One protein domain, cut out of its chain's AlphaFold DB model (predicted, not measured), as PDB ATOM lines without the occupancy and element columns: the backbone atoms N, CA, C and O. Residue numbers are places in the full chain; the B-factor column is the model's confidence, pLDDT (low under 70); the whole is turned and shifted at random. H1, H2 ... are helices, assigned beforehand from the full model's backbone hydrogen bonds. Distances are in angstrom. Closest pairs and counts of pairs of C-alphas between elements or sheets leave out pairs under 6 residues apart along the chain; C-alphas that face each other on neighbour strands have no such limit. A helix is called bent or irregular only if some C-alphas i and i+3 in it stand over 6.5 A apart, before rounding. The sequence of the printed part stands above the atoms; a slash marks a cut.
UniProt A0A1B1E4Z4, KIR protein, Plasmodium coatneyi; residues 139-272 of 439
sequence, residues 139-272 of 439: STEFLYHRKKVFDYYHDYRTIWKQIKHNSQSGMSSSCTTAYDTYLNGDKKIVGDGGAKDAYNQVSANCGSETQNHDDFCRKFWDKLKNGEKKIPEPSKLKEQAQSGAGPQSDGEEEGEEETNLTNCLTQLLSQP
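Overview. This is residues 139 to 272 of the 439 residues of the protein "KIR protein" of Plasmodium coatneyi (UniProt A0A1B1E4Z4). A long bent helix, H1, is the spine of the domain: H2 and H3 pack on it one after the other, H2 on its second arm and H3 on its first, and H5 packs on the second arm too. H4 lies near the first arm and H3, while H6 is set off at the edge, and residues 263 to 272 stick out. The printed part has 134 residues with six named helices, H1 to H6 in chain order, and no named strand; the class is all helix. It is compact, with a radius of gyration of the C-alphas of 16.0 A and spans of 48 by 38 by 37 A.

Arrangement. By its hydrogen bonds H1, residues 140 to 168, was assigned as one helix, but it is bent: C-alphas 154 and 157 are 7.4 A apart, and its arms H1a, 140 to 154, and H1b, 157 to 168, stand at a steep tilt of 57 degrees. H1b and H2, residues 174 to 184, touch as a hairpin, closest at the C-alphas of Ile 163 and Thr 176, 6.5 A. H1a touches H3, residues 194 to 206, closest at the C-alphas of His 145 and Ala 198, 4.4 A. H5, residues 237 to 243, touches H1b, closest at the C-alphas of Lys 164 and Ala 241, 5.0 A. H4, residues 215 to 226, is close to but not clearly touching H3, closest at the C-alphas of Cys 206 and Cys 217, 5.2 A. H6, residues 256 to 270, touches no helix. Every O i to N i+4 pair is within hydrogen-bond range in H1a, H1b, H2, H3, H5 and H6, and 6 of 8 in H4.

Along the chain. H1a begins at C-alpha 140, (135.265, 89.810, 100.484), and measures 21.6 A; H3 measures 18.2 A. H6 measures 20.5 A and ends at C-alpha 270, (159.877, 87.442, 122.243).

Size, cuts and confidence. The C-alphas farthest apart, of Gly 170 and Gln 211, are 48.7 A apart. The printed part has no cut; the link from H5 to H6 is long. The pLDDT is under 70 at residues 170 to 173, 208 to 212, 246 to 259 and 272.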
ATOM      1  N   SER A 139     131.509  92.363 102.439       70.81
ATOM      2  CA  SER A 139     131.908  91.470 101.352       70.81
ATOM      3  C   SER A 139     133.423  91.234 101.341       70.81
ATOM      4  O   SER A 139     134.204  91.973 101.945       70.81
ATOM      5  N   THR A 140     133.850  90.195 100.623       74.62
ATOM      6  CA  THR A 140     135.265  89.810 100.484       74.62
ATOM      7  C   THR A 140     136.127  90.934  99.910       74.62
ATOM      8  O   THR A 140     137.221  91.185 100.402       74.62
ATOM      9  N   GLU A 141     135.615  91.649  98.906       77.56
ATOM     10  CA  GLU A 141     136.326  92.749  98.244       77.56
ATOM     11  C   GLU A 141     136.611  93.906  99.213       77.56
ATOM     12  O   GLU A 141     137.728  94.423  99.277       77.56
ATOM     13  N   PHE A 142     135.640  94.264 100.059       84.31
ATOM     14  CA  PHE A 142     135.848  95.312 101.056       84.31
ATOM     15  C   PHE A 142     136.812  94.893 102.161       84.31
ATOM     16  O   PHE A 142     137.542  95.744 102.671       84.31
ATOM     17  N   LEU A 143     136.875  93.605 102.507       87.62
ATOM     18  CA  LEU A 143     137.860  93.115 103.466       87.62
ATOM     19  C   LEU A 143     139.293  93.391 102.984       87.62
ATOM     20  O   LEU A 143     140.118  93.863 103.769       87.62
ATOM     21  N   TYR A 144     139.576  93.165 101.697       90.19
ATOM     22  CA  TYR A 144     140.884  93.452 101.100       90.19
ATOM     23  C   TYR A 144     141.265  94.933 101.237       90.19
ATOM     24  O   TYR A 144     142.361  95.260 101.705       90.19
ATOM     25  N   HIS A 145     140.355  95.844 100.882       92.44
ATOM     26  CA  HIS A 145     140.619  97.281 100.973       92.44
ATOM     27  C   HIS A 145     140.765  97.752 102.427       92.44
ATOM     28  O   HIS A 145     141.698  98.488 102.748       92.44
ATOM     29  N   ARG A 146     139.911  97.278 103.337       91.88
ATOM     30  CA  ARG A 146     139.998  97.598 104.772       91.88
ATOM     31  C   ARG A 146     141.308  97.128 105.376       91.88
ATOM     32  O   ARG A 146     141.963  97.906 106.061       91.88
ATOM     33  N   LYS A 147     141.737  95.910 105.037       93.69
ATOM     34  CA  LYS A 147     143.045  95.389 105.432       93.69
ATOM     35  C   LYS A 147     144.175  96.292 104.947       93.69
ATOM     36  O   LYS A 147     145.062  96.610 105.719       93.69
ATOM     37  N   LYS A 148     144.159  96.730 103.686       95.56
ATOM     38  CA  LYS A 148     145.196  97.627 103.141       95.56
ATOM     39  C   LYS A 148     145.248  98.974 103.867       95.56
ATOM     40  O   LYS A 148     146.341  99.484 104.099       95.56
ATOM     41  N   VAL A 149     144.098  99.542 104.229       95.50
ATOM     42  CA  VAL A 149     144.026 100.779 105.027       95.50
ATOM     43  C   VAL A 149     144.522 100.544 106.454       95.50
ATOM     44  O   VAL A 149     145.276 101.360 106.977       95.50
ATOM     45  N   PHE A 150     144.134  99.427 107.065       94.31
ATOM     46  CA  PHE A 150     144.592  99.027 108.391       94.31
ATOM     47  C   PHE A 150     146.110  98.794 108.429       94.31
ATOM     48  O   PHE A 150     146.803  99.329 109.288       94.31
ATOM     49  N   ASP A 151     146.656  98.087 107.442       95.75
ATOM     50  CA  ASP A 151     148.099  97.896 107.284       95.75
ATOM     51  C   ASP A 151     148.801  99.257 107.131       95.75
ATOM     52  O   ASP A 151     149.779  99.533 107.822       95.75
ATOM     53  N   TYR A 152     148.260 100.152 106.293       95.94
ATOM     54  CA  TYR A 152     148.802 101.500 106.102       95.94
ATOM     55  C   TYR A 152     148.833 102.313 107.398       95.94
ATOM     56  O   TYR A 152     149.827 102.984 107.670       95.94
ATOM     57  N   TYR A 153     147.779 102.239 108.209       93.44
ATOM     58  CA  TYR A 153     147.704 102.916 109.504       93.44
ATOM     59  C   TYR A 153     148.861 102.545 110.434       93.44
ATOM     60  O   TYR A 153     149.395 103.401 111.134       93.44
ATOM     61  N   HIS A 154     149.290 101.288 110.400       92.38
ATOM     62  CA  HIS A 154     150.416 100.818 111.199       92.38
ATOM     63  C   HIS A 154     151.775 101.006 110.501       92.38
ATOM     64  O   HIS A 154     152.802 101.086 111.173       92.38
ATOM     65  N   ASP A 155     151.801 101.131 109.173       94.44
ATOM     66  CA  ASP A 155     153.038 101.199 108.390       94.44
ATOM     67  C   ASP A 155     153.486 102.631 108.036       94.44
ATOM     68  O   ASP A 155     154.677 102.858 107.788       94.44
ATOM     69  N   TYR A 156     152.571 103.614 107.989       93.44
ATOM     70  CA  TYR A 156     152.838 104.928 107.379       93.44
ATOM     71  C   TYR A 156     154.020 105.656 108.019       93.44
ATOM     72  O   TYR A 156     154.792 106.299 107.308       93.44
ATOM     73  N   ARG A 157     154.197 105.556 109.344       90.75
ATOM     74  CA  ARG A 157     155.273 106.269 110.042       90.75
ATOM     75  C   ARG A 157     156.636 105.668 109.717       90.75
ATOM     76  O   ARG A 157     157.583 106.418 109.486       90.75
ATOM     77  N   THR A 158     156.738 104.339 109.635       91.50
ATOM     78  CA  THR A 158     157.960 103.652 109.185       91.50
ATOM     79  C   THR A 158     158.288 104.036 107.747       91.50
ATOM     80  O   THR A 158     159.419 104.438 107.471       91.50
ATOM     81  N   ILE A 159     157.294 103.999 106.853       93.06
ATOM     82  CA  ILE A 159     157.451 104.408 105.450       93.06
ATOM     83  C   ILE A 159     157.929 105.864 105.372       93.06
ATOM     84  O   ILE A 159     158.911 106.160 104.694       93.06
ATOM     85  N   TRP A 160     157.285 106.773 106.106       90.94
ATOM     86  CA  TRP A 160     157.634 108.192 106.135       90.94
ATOM     87  C   TRP A 160     159.067 108.428 106.622       90.94
ATOM     88  O   TRP A 160     159.830 109.109 105.936       90.94
ATOM     89  N   LYS A 161     159.456 107.831 107.762       89.38
ATOM     90  CA  LYS A 161     160.805 107.963 108.349       89.38
ATOM     91  C   LYS A 161     161.870 107.536 107.333       89.38
ATOM     92  O   LYS A 161     162.844 108.255 107.117       89.38
ATOM     93  N   GLN A 162     161.647 106.410 106.658       89.25
ATOM     94  CA  GLN A 162     162.586 105.883 105.671       89.25
ATOM     95  C   GLN A 162     162.621 106.706 104.375       89.25
ATOM     96  O   GLN A 162     163.699 106.925 103.824       89.25
ATOM     97  N   ILE A 163     161.487 107.215 103.880       88.50
ATOM     98  CA  ILE A 163     161.476 108.120 102.715       88.50
ATOM     99  C   ILE A 163     162.215 109.422 103.044       88.50
ATOM    100  O   ILE A 163     163.045 109.870 102.250       88.50
ATOM    101  N   LYS A 164     161.955 110.015 104.216       87.06
ATOM    102  CA  LYS A 164     162.595 111.262 104.650       87.06
ATOM    103  C   LYS A 164     164.109 111.105 104.773       87.06
ATOM    104  O   LYS A 164     164.839 111.906 104.196       87.06
ATOM    105  N   HIS A 165     164.569 110.056 105.456       84.31
ATOM    106  CA  HIS A 165     165.997 109.768 105.623       84.31
ATOM    107  C   HIS A 165     166.722 109.675 104.272       84.31
ATOM    108  O   HIS A 165     167.731 110.338 104.044       84.31
ATOM    109  N   ASN A 166     166.150 108.924 103.328       81.81
ATOM    110  CA  ASN A 166     166.737 108.745 102.000       81.81
ATOM    111  C   ASN A 166     166.717 110.011 101.139       81.81
ATOM    112  O   ASN A 166     167.603 110.230 100.318       81.81
ATOM    113  N   SER A 167     165.702 110.857 101.316       81.12
ATOM    114  CA  SER A 167     165.611 112.120 100.579       81.12
ATOM    115  C   SER A 167     166.702 113.100 101.019       81.12
ATOM    116  O   SER A 167     167.205 113.870 100.204       81.12
ATOM    117  N   GLN A 168     167.108 113.044 102.289       79.56
ATOM    118  CA  GLN A 168     168.168 113.886 102.847       79.56
ATOM    119  C   GLN A 168     169.576 113.416 102.464       79.56
ATOM    120  O   GLN A 168     170.474 114.245 102.338       79.56
ATOM    121  N   SER A 169     169.778 112.115 102.235       74.25
ATOM    122  CA  SER A 169     171.085 111.564 101.849       74.25
ATOM    123  C   SER A 169     171.433 111.765 100.366       74.25
ATOM    124  O   SER A 169     172.538 111.424  99.947       74.25
ATOM    125  N   GLY A 170     170.517 112.318  99.555       65.50
ATOM    126  CA  GLY A 170     170.721 112.552  98.118       65.50
ATOM    127  C   GLY A 170     170.854 111.267  97.290       65.50
ATOM    128  O   GLY A 170     171.198 111.318  96.108       65.50
ATOM    129  N   MET A 171     170.586 110.110  97.896       64.06
ATOM    130  CA  MET A 171     170.754 108.803  97.284       64.06
ATOM    131  C   MET A 171     169.390 108.302  96.805       64.06
ATOM    132  O   MET A 171     168.449 108.180  97.584       64.06
ATOM    133  N   SER A 172     169.271 108.013  95.505       61.22
ATOM    134  CA  SER A 172     168.062 107.402  94.938       61.22
ATOM    135  C   SER A 172     167.874 106.011  95.545       61.22
ATOM    136  O   SER A 172     168.462 105.036  95.077       61.22
ATOM    137  N   SER A 173     167.100 105.919  96.625       67.50
ATOM    138  CA  SER A 173     167.005 104.695  97.411       67.50
ATOM    139  C   SER A 173     166.026 103.695  96.799       67.50
ATOM    140  O   SER A 173     164.958 104.047  96.290       67.50
ATOM    141  N   SER A 174     166.361 102.409  96.920       74.31
ATOM    142  CA  SER A 174     165.475 101.273  96.622       74.31
ATOM    143  C   SER A 174     164.135 101.343  97.373       74.31
ATOM    144  O   SER A 174     163.121 100.827  96.900       74.31
ATOM    145  N   CYS A 175     164.116 102.044  98.505       76.38
ATOM    146  CA  CYS A 175     162.953 102.274  99.354       76.38
ATOM    147  C   CYS A 175     161.853 103.065  98.656       76.38
ATOM    148  O   CYS A 175     160.676 102.770  98.844       76.38
ATOM    149  N   THR A 176     162.230 104.032  97.815       76.19
ATOM    150  CA  THR A 176     161.255 104.830  97.065       76.19
ATOM    151  C   THR A 176     160.440 103.931  96.142       76.19
ATOM    152  O   THR A 176     159.217 103.985  96.163       76.19
ATOM    153  N   THR A 177     161.096 103.026  95.413       83.44
ATOM    154  CA  THR A 177     160.422 102.080  94.513       83.44
ATOM    155  C   THR A 177     159.564 101.067  95.272       83.44
ATOM    156  O   THR A 177     158.423 100.798  94.883       83.44
ATOM    157  N   ALA A 178     160.094 100.503  96.364       86.94
ATOM    158  CA  ALA A 178     159.376  99.528  97.182       86.94
ATOM    159  C   ALA A 178     158.090 100.126  97.779       86.94
ATOM    160  O   ALA A 178     157.012  99.538  97.664       86.94
ATOM    161  N   TYR A 179     158.182 101.327  98.353       91.75
ATOM    162  CA  TYR A 179     157.034 102.001  98.953       91.75
ATOM    163  C   TYR A 179     156.110 102.654  97.934       91.75
ATOM    164  O   TYR A 179     154.905 102.681  98.167       91.75
ATOM    165  N   ASP A 180     156.602 103.060  96.764       90.56
ATOM    166  CA  ASP A 180     155.733 103.484  95.663       90.56
ATOM    167  C   ASP A 180     154.788 102.356  95.237       90.56
ATOM    168  O   ASP A 180     153.613 102.619  94.986       90.56
ATOM    169  N   THR A 181     155.279 101.114  95.207       91.94
ATOM    170  CA  THR A 181     154.466  99.934  94.874       91.94
ATOM    171  C   THR A 181     153.477  99.615  95.994       91.94
ATOM    172  O   THR A 181     152.319  99.315  95.732       91.94
ATOM    173  N   TYR A 182     153.879  99.733  97.261       94.88
ATOM    174  CA  TYR A 182     152.959  99.569  98.392       94.88
ATOM    175  C   TYR A 182     151.820 100.609  98.372       94.88
ATOM    176  O   TYR A 182     150.647 100.266  98.542       94.88
ATOM    177  N   LEU A 183     152.159 101.883  98.140       95.88
ATOM    178  CA  LEU A 183     151.213 102.998  98.185       95.88
ATOM    179  C   LEU A 183     150.307 103.047  96.952       95.88
ATOM    180  O   LEU A 183     149.114 103.290  97.104       95.88
ATOM    181  N   ASN A 184     150.848 102.812  95.755       95.31
ATOM    182  CA  ASN A 184     150.126 102.980  94.486       95.31
ATOM    183  C   ASN A 184     149.751 101.662  93.799       95.31
ATOM    184  O   ASN A 184     149.081 101.701  92.769       95.31
ATOM    185  N   GLY A 185     150.181 100.530  94.352       92.88
ATOM    186  CA  GLY A 185     149.973  99.198  93.796       92.88
ATOM    187  C   GLY A 185     150.958  98.842  92.685       92.88
ATOM    188  O   GLY A 185     151.733  99.677  92.199       92.88
ATOM    189  N   ASP A 186     150.955  97.573  92.286       89.56
ATOM    190  CA  ASP A 186     151.733  97.103  91.144       89.56
ATOM    191  C   ASP A 186     150.953  97.320  89.839       89.56
ATOM    192  O   ASP A 186     149.907  96.729  89.592       89.56
ATOM    193  N   LYS A 187     151.502  98.127  88.927       87.31
ATOM    194  CA  LYS A 187     150.882  98.409  87.618       87.31
ATOM    195  C   LYS A 187     150.727  97.171  86.731       87.31
ATOM    196  O   LYS A 187     149.916  97.184  85.807       87.31
ATOM    197  N   LYS A 188     151.505  96.112  86.969       89.81
ATOM    198  CA  LYS A 188     151.350  94.815  86.283       89.81
ATOM    199  C   LYS A 188     150.107  94.076  86.771       89.81
ATOM    200  O   LYS A 188     149.605  93.166  86.113       89.81
ATOM    201  N   ILE A 189     149.618  94.464  87.938       83.81
ATOM    202  CA  ILE A 189     148.522  93.853  88.652       83.81
ATOM    203  C   ILE A 189     147.281  94.730  88.420       83.81
ATOM    204  O   ILE A 189     146.951  95.604  89.205       83.81
ATOM    205  N   VAL A 190     146.565  94.488  87.308       84.31
ATOM    206  CA  VAL A 190     145.207  95.026  87.058       84.31
ATOM    207  C   VAL A 190     144.351  95.009  88.336       84.31
ATOM    208  O   VAL A 190     144.096  93.937  88.893       84.31
ATOM    209  N   GLY A 191     143.919  96.190  88.778       82.81
ATOM    210  CA  GLY A 191     143.089  96.373  89.973       82.81
ATOM    211  C   GLY A 191     143.851  96.558  91.291       82.81
ATOM    212  O   GLY A 191     143.219  96.855  92.295       82.81
ATOM    213  N   ASP A 192     145.182  96.436  91.326       86.38
ATOM    214  CA  ASP A 192     145.960  96.800  92.516       86.38
ATOM    215  C   ASP A 192     146.384  98.259  92.428       86.38
ATOM    216  O   ASP A 192     147.376  98.602  91.791       86.38
ATOM    217  N   GLY A 193     145.604  99.124  93.068       91.88
ATOM    218  CA  GLY A 193     145.969 100.521  93.283       91.88
ATOM    219  C   GLY A 193     146.619 100.779  94.648       91.88
ATOM    220  O   GLY A 193     146.701 101.931  95.087       91.88
ATOM    221  N   GLY A 194     147.066  99.723  95.339       95.19
ATOM    222  CA  GLY A 194     147.790  99.818  96.604       95.19
ATOM    223  C   GLY A 194     146.962 100.394  97.750       95.19
ATOM    224  O   GLY A 194     145.732 100.318  97.773       95.19
ATOM    225  N   ALA A 195     147.656 100.968  98.734       96.69
ATOM    226  CA  ALA A 195     147.013 101.633  99.867       96.69
ATOM    227  C   ALA A 195     146.169 102.845  99.436       96.69
ATOM    228  O   ALA A 195     145.142 103.120 100.050       96.69
ATOM    229  N   LYS A 196     146.565 103.557  98.375       96.62
ATOM    230  CA  LYS A 196     145.850 104.728  97.855       96.62
ATOM    231  C   LYS A 196     144.457 104.375  97.351       96.62
ATOM    232  O   LYS A 196     143.494 105.038  97.725       96.62
ATOM    233  N   ASP A 197     144.348 103.367  96.493       95.44
ATOM    234  CA  ASP A 197     143.047 102.944  95.971       95.44
ATOM    235  C   ASP A 197     142.167 102.377  97.084       95.44
ATOM    236  O   ASP A 197     141.037 102.822  97.259       95.44
ATOM    237  N   ALA A 198     142.732 101.516  97.936       95.69
ATOM    238  CA  ALA A 198     142.027 100.987  99.095       95.69
ATOM    239  C   ALA A 198     141.479 102.084 100.017       95.69
ATOM    240  O   ALA A 198     140.332 102.008 100.449       95.69
ATOM    241  N   TYR A 199     142.263 103.131 100.271       95.38
ATOM    242  CA  TYR A 199     141.826 104.284 101.049       95.38
ATOM    243  C   TYR A 199     140.629 104.991 100.416       95.38
ATOM    244  O   TYR A 199     139.673 105.315 101.114       95.38
ATOM    245  N   ASN A 200     140.653 105.209  99.101       94.38
ATOM    246  CA  ASN A 200     139.545 105.852  98.396       94.38
ATOM    247  C   ASN A 200     138.276 104.993  98.440       94.38
ATOM    248  O   ASN A 200     137.197 105.520  98.705       94.38
ATOM    249  N   GLN A 201     138.412 103.680  98.242       92.44
ATOM    250  CA  GLN A 201     137.292 102.737  98.289       92.44
ATOM    251  C   GLN A 201     136.668 102.669  99.686       92.44
ATOM    252  O   GLN A 201     135.449 102.754  99.835       92.44
ATOM    253  N   VAL A 202     137.498 102.590 100.730       91.38
ATOM    254  CA  VAL A 202     137.035 102.636 102.123       91.38
ATOM    255  C   VAL A 202     136.416 103.994 102.444       91.38
ATOM    256  O   VAL A 202     135.366 104.036 103.073       91.38
ATOM    257  N   SER A 203     136.990 105.099 101.967       91.31
ATOM    258  CA  SER A 203     136.426 106.438 102.171       91.31
ATOM    259  C   SER A 203     135.050 106.595 101.539       91.31
ATOM    260  O   SER A 203     134.182 107.219 102.140       91.31
ATOM    261  N   ALA A 204     134.845 106.053 100.339       89.81
ATOM    262  CA  ALA A 204     133.545 106.069  99.681       89.81
ATOM    263  C   ALA A 204     132.534 105.186 100.426       89.81
ATOM    264  O   ALA A 204     131.380 105.571 100.584       89.81
ATOM    265  N   ASN A 205     132.978 104.030 100.931       85.94
ATOM    266  CA  ASN A 205     132.138 103.098 101.679       85.94
ATOM    267  C   ASN A 205     131.754 103.619 103.074       85.94
ATOM    268  O   ASN A 205     130.603 103.494 103.475       85.94
ATOM    269  N   CYS A 206     132.692 104.222 103.803       86.81
ATOM    270  CA  CYS A 206     132.476 104.747 105.151       86.81
ATOM    271  C   CYS A 206     131.954 106.196 105.176       86.81
ATOM    272  O   CYS A 206     131.620 106.690 106.244       86.81
ATOM    273  N   GLY A 207     131.877 106.887 104.034       75.00
ATOM    274  CA  GLY A 207     131.566 108.322 103.963       75.00
ATOM    275  C   GLY A 207     130.096 108.718 104.154       75.00
ATOM    276  O   GLY A 207     129.799 109.910 104.157       75.00
ATOM    277  N   SER A 208     129.162 107.772 104.291       68.31
ATOM    278  CA  SER A 208     127.747 108.086 104.533       68.31
ATOM    279  C   SER A 208     127.442 108.140 106.037       68.31
ATOM    280  O   SER A 208     127.263 107.094 106.666       68.31
ATOM    281  N   GLU A 209     127.329 109.350 106.597       60.12
ATOM    282  CA  GLU A 209     127.040 109.614 108.024       60.12
ATOM    283  C   GLU A 209     125.748 108.954 108.543       60.12
ATOM    284  O   GLU A 209     125.568 108.787 109.745       60.12
ATOM    285  N   THR A 210     124.826 108.568 107.659       52.53
ATOM    286  CA  THR A 210     123.454 108.223 108.046       52.53
ATOM    287  C   THR A 210     123.157 106.729 108.173       52.53
ATOM    288  O   THR A 210     122.053 106.401 108.604       52.53
ATOM    289  N   GLN A 211     124.058 105.808 107.796       55.44
ATOM    290  CA  GLN A 211     123.661 104.391 107.640       55.44
ATOM    291  C   GLN A 211     124.708 103.320 107.972       55.44
ATOM    292  O   GLN A 211     124.367 102.135 107.958       55.44
ATOM    293  N   ASN A 212     125.962 103.665 108.283       62.50
ATOM    294  CA  ASN A 212     126.976 102.623 108.451       62.50
ATOM    295  C   ASN A 212     127.073 102.147 109.910       62.50
ATOM    296  O   ASN A 212     127.872 102.638 110.700       62.50
ATOM    297  N   HIS A 213     126.269 101.137 110.260       72.06
ATOM    298  CA  HIS A 213     126.373 100.385 111.526       72.06
ATOM    299  C   HIS A 213     127.638  99.512 111.622       72.06
ATOM    300  O   HIS A 213     127.774  98.688 112.525       72.06
ATOM    301  N   ASP A 214     128.550  99.663 110.670       81.25
ATOM    302  CA  ASP A 214     129.782  98.914 110.572       81.25
ATOM    303  C   ASP A 214     130.836  99.428 111.564       81.25
ATOM    304  O   ASP A 214     131.256 100.587 111.518       81.25
ATOM    305  N   ASP A 215     131.301  98.542 112.448       84.44
ATOM    306  CA  ASP A 215     132.279  98.895 113.482       84.44
ATOM    307  C   ASP A 215     133.613  99.365 112.912       84.44
ATOM    308  O   ASP A 215     134.259 100.212 113.523       84.44
ATOM    309  N   PHE A 216     134.025  98.867 111.743       87.12
ATOM    310  CA  PHE A 216     135.248  99.351 111.112       87.12
ATOM    311  C   PHE A 216     135.126 100.830 110.743       87.12
ATOM    312  O   PHE A 216     136.005 101.615 111.099       87.12
ATOM    313  N   CYS A 217     134.031 101.231 110.091       87.81
ATOM    314  CA  CYS A 217     133.808 102.635 109.767       87.81
ATOM    315  C   CYS A 217     133.712 103.506 111.035       87.81
ATOM    316  O   CYS A 217     134.449 104.479 111.171       87.81
ATOM    317  N   ARG A 218     132.884 103.110 112.009       85.69
ATOM    318  CA  ARG A 218     132.617 103.921 113.211       85.69
ATOM    319  C   ARG A 218     133.788 104.012 114.191       85.69
ATOM    320  O   ARG A 218     133.973 105.031 114.845       85.69
ATOM    321  N   LYS A 219     134.530 102.920 114.388       84.06
ATOM    322  CA  LYS A 219     135.591 102.865 115.407       84.06
ATOM    323  C   LYS A 219     136.948 103.201 114.811       84.06
ATOM    324  O   LYS A 219     137.678 104.021 115.357       84.06
ATOM    325  N   PHE A 220     137.294 102.569 113.691       87.62
ATOM    326  CA  PHE A 220     138.636 102.671 113.127       87.62
ATOM    327  C   PHE A 220     138.753 103.800 112.103       87.62
ATOM    328  O   PHE A 220     139.647 104.638 112.206       87.62
ATOM    329  N   TRP A 221     137.858 103.854 111.117       89.75
ATOM    330  CA  TRP A 221     137.946 104.858 110.057       89.75
ATOM    331  C   TRP A 221     137.703 106.277 110.579       89.75
ATOM    332  O   TRP A 221     138.457 107.186 110.233       89.75
ATOM    333  N   ASP A 222     136.722 106.461 111.465       86.12
ATOM    334  CA  ASP A 222     136.477 107.753 112.111       86.12
ATOM    335  C   ASP A 222     137.684 108.211 112.934       86.12
ATOM    336  O   ASP A 222     138.080 109.372 112.838       86.12
ATOM    337  N   LYS A 223     138.342 107.301 113.666       84.19
ATOM    338  CA  LYS A 223     139.602 107.598 114.366       84.19
ATOM    339  C   LYS A 223     140.700 108.015 113.389       84.19
ATOM    340  O   LYS A 223     141.449 108.948 113.658       84.19
ATOM    341  N   LEU A 224     140.778 107.367 112.232       87.25
ATOM    342  CA  LEU A 224     141.778 107.655 111.210       87.25
ATOM    343  C   LEU A 224     141.554 109.008 110.508       87.25
ATOM    344  O   LEU A 224     142.522 109.673 110.139       87.25
ATOM    345  N   LYS A 225     140.296 109.422 110.310       86.00
ATOM    346  CA  LYS A 225     139.923 110.679 109.634       86.00
ATOM    347  C   LYS A 225     139.819 111.877 110.574       86.00
ATOM    348  O   LYS A 225     140.279 112.962 110.222       86.00
ATOM    349  N   ASN A 226     139.203 111.672 111.733       83.81
ATOM    350  CA  ASN A 226     138.807 112.720 112.672       83.81
ATOM    351  C   ASN A 226     139.606 112.676 113.982       83.81
ATOM    352  O   ASN A 226     139.363 113.496 114.865       83.81
ATOM    353  N   GLY A 227     140.537 111.731 114.128       80.94
ATOM    354  CA  GLY A 227     141.392 111.634 115.305       80.94
ATOM    355  C   GLY A 227     142.339 112.823 115.460       80.94
ATOM    356  O   GLY A 227     142.636 113.556 114.515       80.94
ATOM    357  N   GLU A 228     142.852 112.987 116.679       78.19
ATOM    358  CA  GLU A 228     143.788 114.062 117.037       78.19
ATOM    359  C   GLU A 228     145.073 114.012 116.197       78.19
ATOM    360  O   GLU A 228     145.602 115.042 115.773       78.19
ATOM    361  N   LYS A 229     145.546 112.795 115.901       79.19
ATOM    362  CA  LYS A 229     146.697 112.550 115.031       79.19
ATOM    363  C   LYS A 229     146.242 112.536 113.578       79.19
ATOM    364  O   LYS A 229     145.640 111.572 113.109       79.19
ATOM    365  N   LYS A 230     146.589 113.588 112.838       82.56
ATOM    366  CA  LYS A 230     146.323 113.664 111.399       82.56
ATOM    367  C   LYS A 230     147.259 112.739 110.636       82.56
ATOM    368  O   LYS A 230     148.373 113.117 110.269       82.56
ATOM    369  N   ILE A 231     146.785 111.527 110.379       89.44
ATOM    370  CA  ILE A 231     147.495 110.576 109.531       89.44
ATOM    371  C   ILE A 231     147.365 111.040 108.083       89.44
ATOM    372  O   ILE A 231     146.256 111.292 107.601       89.44
ATOM    373  N   PRO A 232     148.486 111.179 107.366       92.00
ATOM    374  CA  PRO A 232     148.440 111.603 105.984       92.00
ATOM    375  C   PRO A 232     147.763 110.550 105.116       92.00
ATOM    376  O   PRO A 232     147.879 109.350 105.351       92.00
ATOM    377  N   GLU A 233     147.072 110.991 104.073       94.50
ATOM    378  CA  GLU A 233     146.527 110.067 103.080       94.50
ATOM    379  C   GLU A 233     147.679 109.368 102.337       94.50
ATOM    380  O   GLU A 233     148.704 110.012 102.074       94.50
ATOM    381  N   PRO A 234     147.528 108.095 101.922       95.69
ATOM    382  CA  PRO A 234     148.591 107.372 101.216       95.69
ATOM    383  C   PRO A 234     149.122 108.106  99.976       95.69
ATOM    384  O   PRO A 234     150.303 108.019  99.650       95.69
ATOM    385  N   SER A 235     148.259 108.873  99.302       94.88
ATOM    386  CA  SER A 235     148.602 109.703  98.141       94.88
ATOM    387  C   SER A 235     149.518 110.888  98.464       94.88
ATOM    388  O   SER A 235     150.234 111.347  97.579       94.88
ATOM    389  N   LYS A 236     149.496 111.382  99.707       94.12
ATOM    390  CA  LYS A 236     150.226 112.573 100.171       94.12
ATOM    391  C   LYS A 236     151.475 112.224 100.979       94.12
ATOM    392  O   LYS A 236     152.356 113.069 101.122       94.12
ATOM    393  N   LEU A 237     151.577 110.985 101.473       93.38
ATOM    394  CA  LEU A 237     152.645 110.546 102.375       93.38
ATOM    395  C   LEU A 237     154.049 110.855 101.832       93.38
ATOM    396  O   LEU A 237     154.892 111.391 102.549       93.38
ATOM    397  N   LYS A 238     154.299 110.520 100.560       90.69
ATOM    398  CA  LYS A 238     155.617 110.670  99.930       90.69
ATOM    399  C   LYS A 238     156.033 112.132  99.790       90.69
ATOM    400  O   LYS A 238     157.139 112.486 100.182       90.69
ATOM    401  N   GLU A 239     155.148 112.966  99.252       90.69
ATOM    402  CA  GLU A 239     155.405 114.397  99.064       90.69
ATOM    403  C   GLU A 239     155.679 115.080 100.409       90.69
ATOM    404  O   GLU A 239     156.654 115.818 100.555       90.69
ATOM    405  N   GLN A 240     154.885 114.752 101.429       91.06
ATOM    406  CA  GLN A 240     155.080 115.290 102.771       91.06
ATOM    407  C   GLN A 240     156.416 114.852 103.377       91.06
ATOM    408  O   GLN A 240     157.152 115.699 103.880       91.06
ATOM    409  N   ALA A 241     156.785 113.574 103.253       89.06
ATOM    410  CA  ALA A 241     158.085 113.074 103.704       89.06
ATOM    411  C   ALA A 241     159.267 113.801 103.047       89.06
ATOM    412  O   ALA A 241     160.248 114.118 103.721       89.06
ATOM    413  N   GLN A 242     159.162 114.098 101.752       88.25
ATOM    414  CA  GLN A 242     160.205 114.778 100.980       88.25
ATOM    415  C   GLN A 242     160.295 116.275 101.282       88.25
ATOM    416  O   GLN A 242     161.392 116.822 101.344       88.25
ATOM    417  N   SER A 243     159.159 116.933 101.514       87.19
ATOM    418  CA  SER A 243     159.102 118.364 101.846       87.19
ATOM    419  C   SER A 243     159.685 118.707 103.223       87.19
ATOM    420  O   SER A 243     159.825 119.878 103.567       87.19
ATOM    421  N   GLY A 244     159.995 117.697 104.041       76.62
ATOM    422  CA  GLY A 244     160.445 117.883 105.417       76.62
ATOM    423  C   GLY A 244     159.325 118.250 106.393       76.62
ATOM    424  O   GLY A 244     159.586 118.253 107.598       76.62
ATOM    425  N   ALA A 245     158.096 118.481 105.910       77.00
ATOM    426  CA  ALA A 245     156.914 118.615 106.747       77.00
ATOM    427  C   ALA A 245     156.725 117.322 107.555       77.00
ATOM    428  O   ALA A 245     156.502 116.239 107.003       77.00
ATOM    429  N   GLY A 246     156.887 117.425 108.876       64.88
ATOM    430  CA  GLY A 246     156.589 116.323 109.783       64.88
ATOM    431  C   GLY A 246     155.122 115.907 109.649       64.88
ATOM    432  O   GLY A 246     154.280 116.774 109.396       64.88
ATOM    433  N   PRO A 247     154.771 114.618 109.834       64.44
ATOM    434  CA  PRO A 247     153.411 114.301 110.240       64.44
ATOM    435  C   PRO A 247     153.143 115.131 111.496       64.44
ATOM    436  O   PRO A 247     153.967 115.128 112.408       64.44
ATOM    437  N   GLN A 248     152.061 115.905 111.474       57.88
ATOM    438  CA  GLN A 248     151.729 116.886 112.503       57.88
ATOM    439  C   GLN A 248     151.681 116.184 113.872       57.88
ATOM    440  O   GLN A 248     150.739 115.465 114.189       57.88
ATOM    441  N   SER A 249     152.766 116.320 114.623       53.56
ATOM    442  CA  SER A 249     153.006 115.799 115.966       53.56
ATOM    443  C   SER A 249     154.143 116.660 116.482       53.56
ATOM    444  O   SER A 249     155.303 116.254 116.482       53.56
ATOM    445  N   ASP A 250     153.813 117.911 116.790       37.59
ATOM    446  CA  ASP A 250     154.756 118.977 117.136       37.59
ATOM    447  C   ASP A 250     155.327 118.803 118.563       37.59
ATOM    448  O   ASP A 250     155.516 119.760 119.308       37.59
ATOM    449  N   GLY A 251     155.627 117.561 118.937       46.88
ATOM    450  CA  GLY A 251     156.334 117.160 120.139       46.88
ATOM    451  C   GLY A 251     157.008 115.818 119.878       46.88
ATOM    452  O   GLY A 251     156.397 114.909 119.319       46.88
ATOM    453  N   GLU A 252     158.272 115.694 120.273       51.38
ATOM    454  CA  GLU A 252     159.090 114.472 120.199       51.38
ATOM    455  C   GLU A 252     158.549 113.311 121.058       51.38
ATOM    456  O   GLU A 252     159.198 112.277 121.186       51.38
ATOM    457  N   GLU A 253     157.349 113.445 121.623       52.47
ATOM    458  CA  GLU A 253     156.643 112.350 122.265       52.47
ATOM    459  C   GLU A 253     156.196 111.358 121.189       52.47
ATOM    460  O   GLU A 253     155.291 111.596 120.383       52.47
ATOM    461  N   GLU A 254     156.890 110.222 121.141       54.47
ATOM    462  CA  GLU A 254     156.420 109.034 120.449       54.47
ATOM    463  C   GLU A 254     155.009 108.724 120.946       54.47
ATOM    464  O   GLU A 254     154.818 108.273 122.069       54.47
ATOM    465  N   GLY A 255     154.005 109.052 120.130       56.50
ATOM    466  CA  GLY A 255     152.621 108.910 120.546       56.50
ATOM    467  C   GLY A 255     152.336 107.482 121.005       56.50
ATOM    468  O   GLY A 255     152.667 106.533 120.295       56.50
ATOM    469  N   GLU A 256     151.653 107.369 122.145       59.19
ATOM    470  CA  GLU A 256     151.382 106.135 122.906       59.19
ATOM    471  C   GLU A 256     150.991 104.920 122.038       59.19
ATOM    472  O   GLU A 256     151.344 103.780 122.307       59.19
ATOM    473  N   GLU A 257     150.302 105.150 120.927       62.31
ATOM    474  CA  GLU A 257     149.811 104.111 120.025       62.31
ATOM    475  C   GLU A 257     150.889 103.386 119.191       62.31
ATOM    476  O   GLU A 257     150.766 102.195 118.911       62.31
ATOM    477  N   GLU A 258     151.984 104.056 118.819       64.06
ATOM    478  CA  GLU A 258     153.115 103.384 118.155       64.06
ATOM    479  C   GLU A 258     153.983 102.645 119.162       64.06
ATOM    480  O   GLU A 258     154.473 101.551 118.862       64.06
ATOM    481  N   THR A 259     154.125 103.201 120.368       62.56
ATOM    482  CA  THR A 259     154.726 102.463 121.476       62.56
ATOM    483  C   THR A 259     153.894 101.223 121.784       62.56
ATOM    484  O   THR A 259     154.471 100.163 122.000       62.56
ATOM    485  N   ASN A 260     152.563 101.288 121.663       71.94
ATOM    486  CA  ASN A 260     151.688 100.128 121.825       71.94
ATOM    487  C   ASN A 260     151.987  99.062 120.772       71.94
ATOM    488  O   ASN A 260     152.409  97.974 121.154       71.94
ATOM    489  N   LEU A 261     151.902  99.362 119.469       79.94
ATOM    490  CA  LEU A 261     152.186  98.362 118.429       79.94
ATOM    491  C   LEU A 261     153.610  97.794 118.532       79.94
ATOM    492  O   LEU A 261     153.804  96.591 118.375       79.94
ATOM    493  N   THR A 262     154.604  98.639 118.806       77.38
ATOM    494  CA  THR A 262     156.001  98.212 118.970       77.38
ATOM    495  C   THR A 262     156.155  97.288 120.172       77.38
ATOM    496  O   THR A 262     156.844  96.272 120.078       77.38
ATOM    497  N   ASN A 263     155.467  97.575 121.278       80.19
ATOM    498  CA  ASN A 263     155.421  96.702 122.445       80.19
ATOM    499  C   ASN A 263     154.736  95.371 122.116       80.19
ATOM    500  O   ASN A 263     155.228  94.326 122.542       80.19
ATOM    501  N   CYS A 264     153.652  95.382 121.334       80.62
ATOM    502  CA  CYS A 264     152.970  94.160 120.900       80.62
ATOM    503  C   CYS A 264     153.861  93.323 119.993       80.62
ATOM    504  O   CYS A 264     153.965  92.117 120.165       80.62
ATOM    505  N   LEU A 265     154.539  93.970 119.049       82.44
ATOM    506  CA  LEU A 265     155.466  93.329 118.135       82.44
ATOM    507  C   LEU A 265     156.662  92.760 118.899       82.44
ATOM    508  O   LEU A 265     157.047  91.629 118.645       82.44
ATOM    509  N   THR A 266     157.195  93.487 119.879       83.56
ATOM    510  CA  THR A 266     158.264  92.991 120.755       83.56
ATOM    511  C   THR A 266     157.808  91.747 121.510       83.56
ATOM    512  O   THR A 266     158.497  90.740 121.453       83.56
ATOM    513  N   GLN A 267     156.623  91.764 122.125       81.12
ATOM    514  CA  GLN A 267     156.067  90.597 122.829       81.12
ATOM    515  C   GLN A 267     155.847  89.408 121.894       81.12
ATOM    516  O   GLN A 267     156.251  88.291 122.204       81.12
ATOM    517  N   LEU A 268     155.263  89.662 120.725       82.38
ATOM    518  CA  LEU A 268     155.028  88.644 119.711       82.38
ATOM    519  C   LEU A 268     156.348  88.022 119.230       82.38
ATOM    520  O   LEU A 268     156.403  86.818 119.023       82.38
ATOM    521  N   LEU A 269     157.405  88.831 119.080       80.50
ATOM    522  CA  LEU A 269     158.742  88.384 118.676       80.50
ATOM    523  C   LEU A 269     159.556  87.749 119.812       80.50
ATOM    524  O   LEU A 269     160.499  87.013 119.529       80.50
ATOM    525  N   SER A 270     159.240  88.051 121.072       80.31
ATOM    526  CA  SER A 270     159.877  87.442 122.243       80.31
ATOM    527  C   SER A 270     159.399  86.015 122.491       80.31
ATOM    528  O   SER A 270     160.097  85.271 123.177       80.31
ATOM    529  N   GLN A 271     158.257  85.621 121.918       71.31
ATOM    530  CA  GLN A 271     157.808  84.238 121.962       71.31
ATOM    531  C   GLN A 271     158.837  83.350 121.248       71.31
ATOM    532  O   GLN A 271     159.139  83.589 120.070       71.31
ATOM    533  N   PRO A 272     159.409  82.347 121.937       60.50
ATOM    534  CA  PRO A 272     160.389  81.466 121.336       60.50
ATOM    535  C   PRO A 272     159.733  80.741 120.162       60.50
ATOM    536  O   PRO A 272     158.913  79.841 120.317       60.50
TER     537      PRO A 272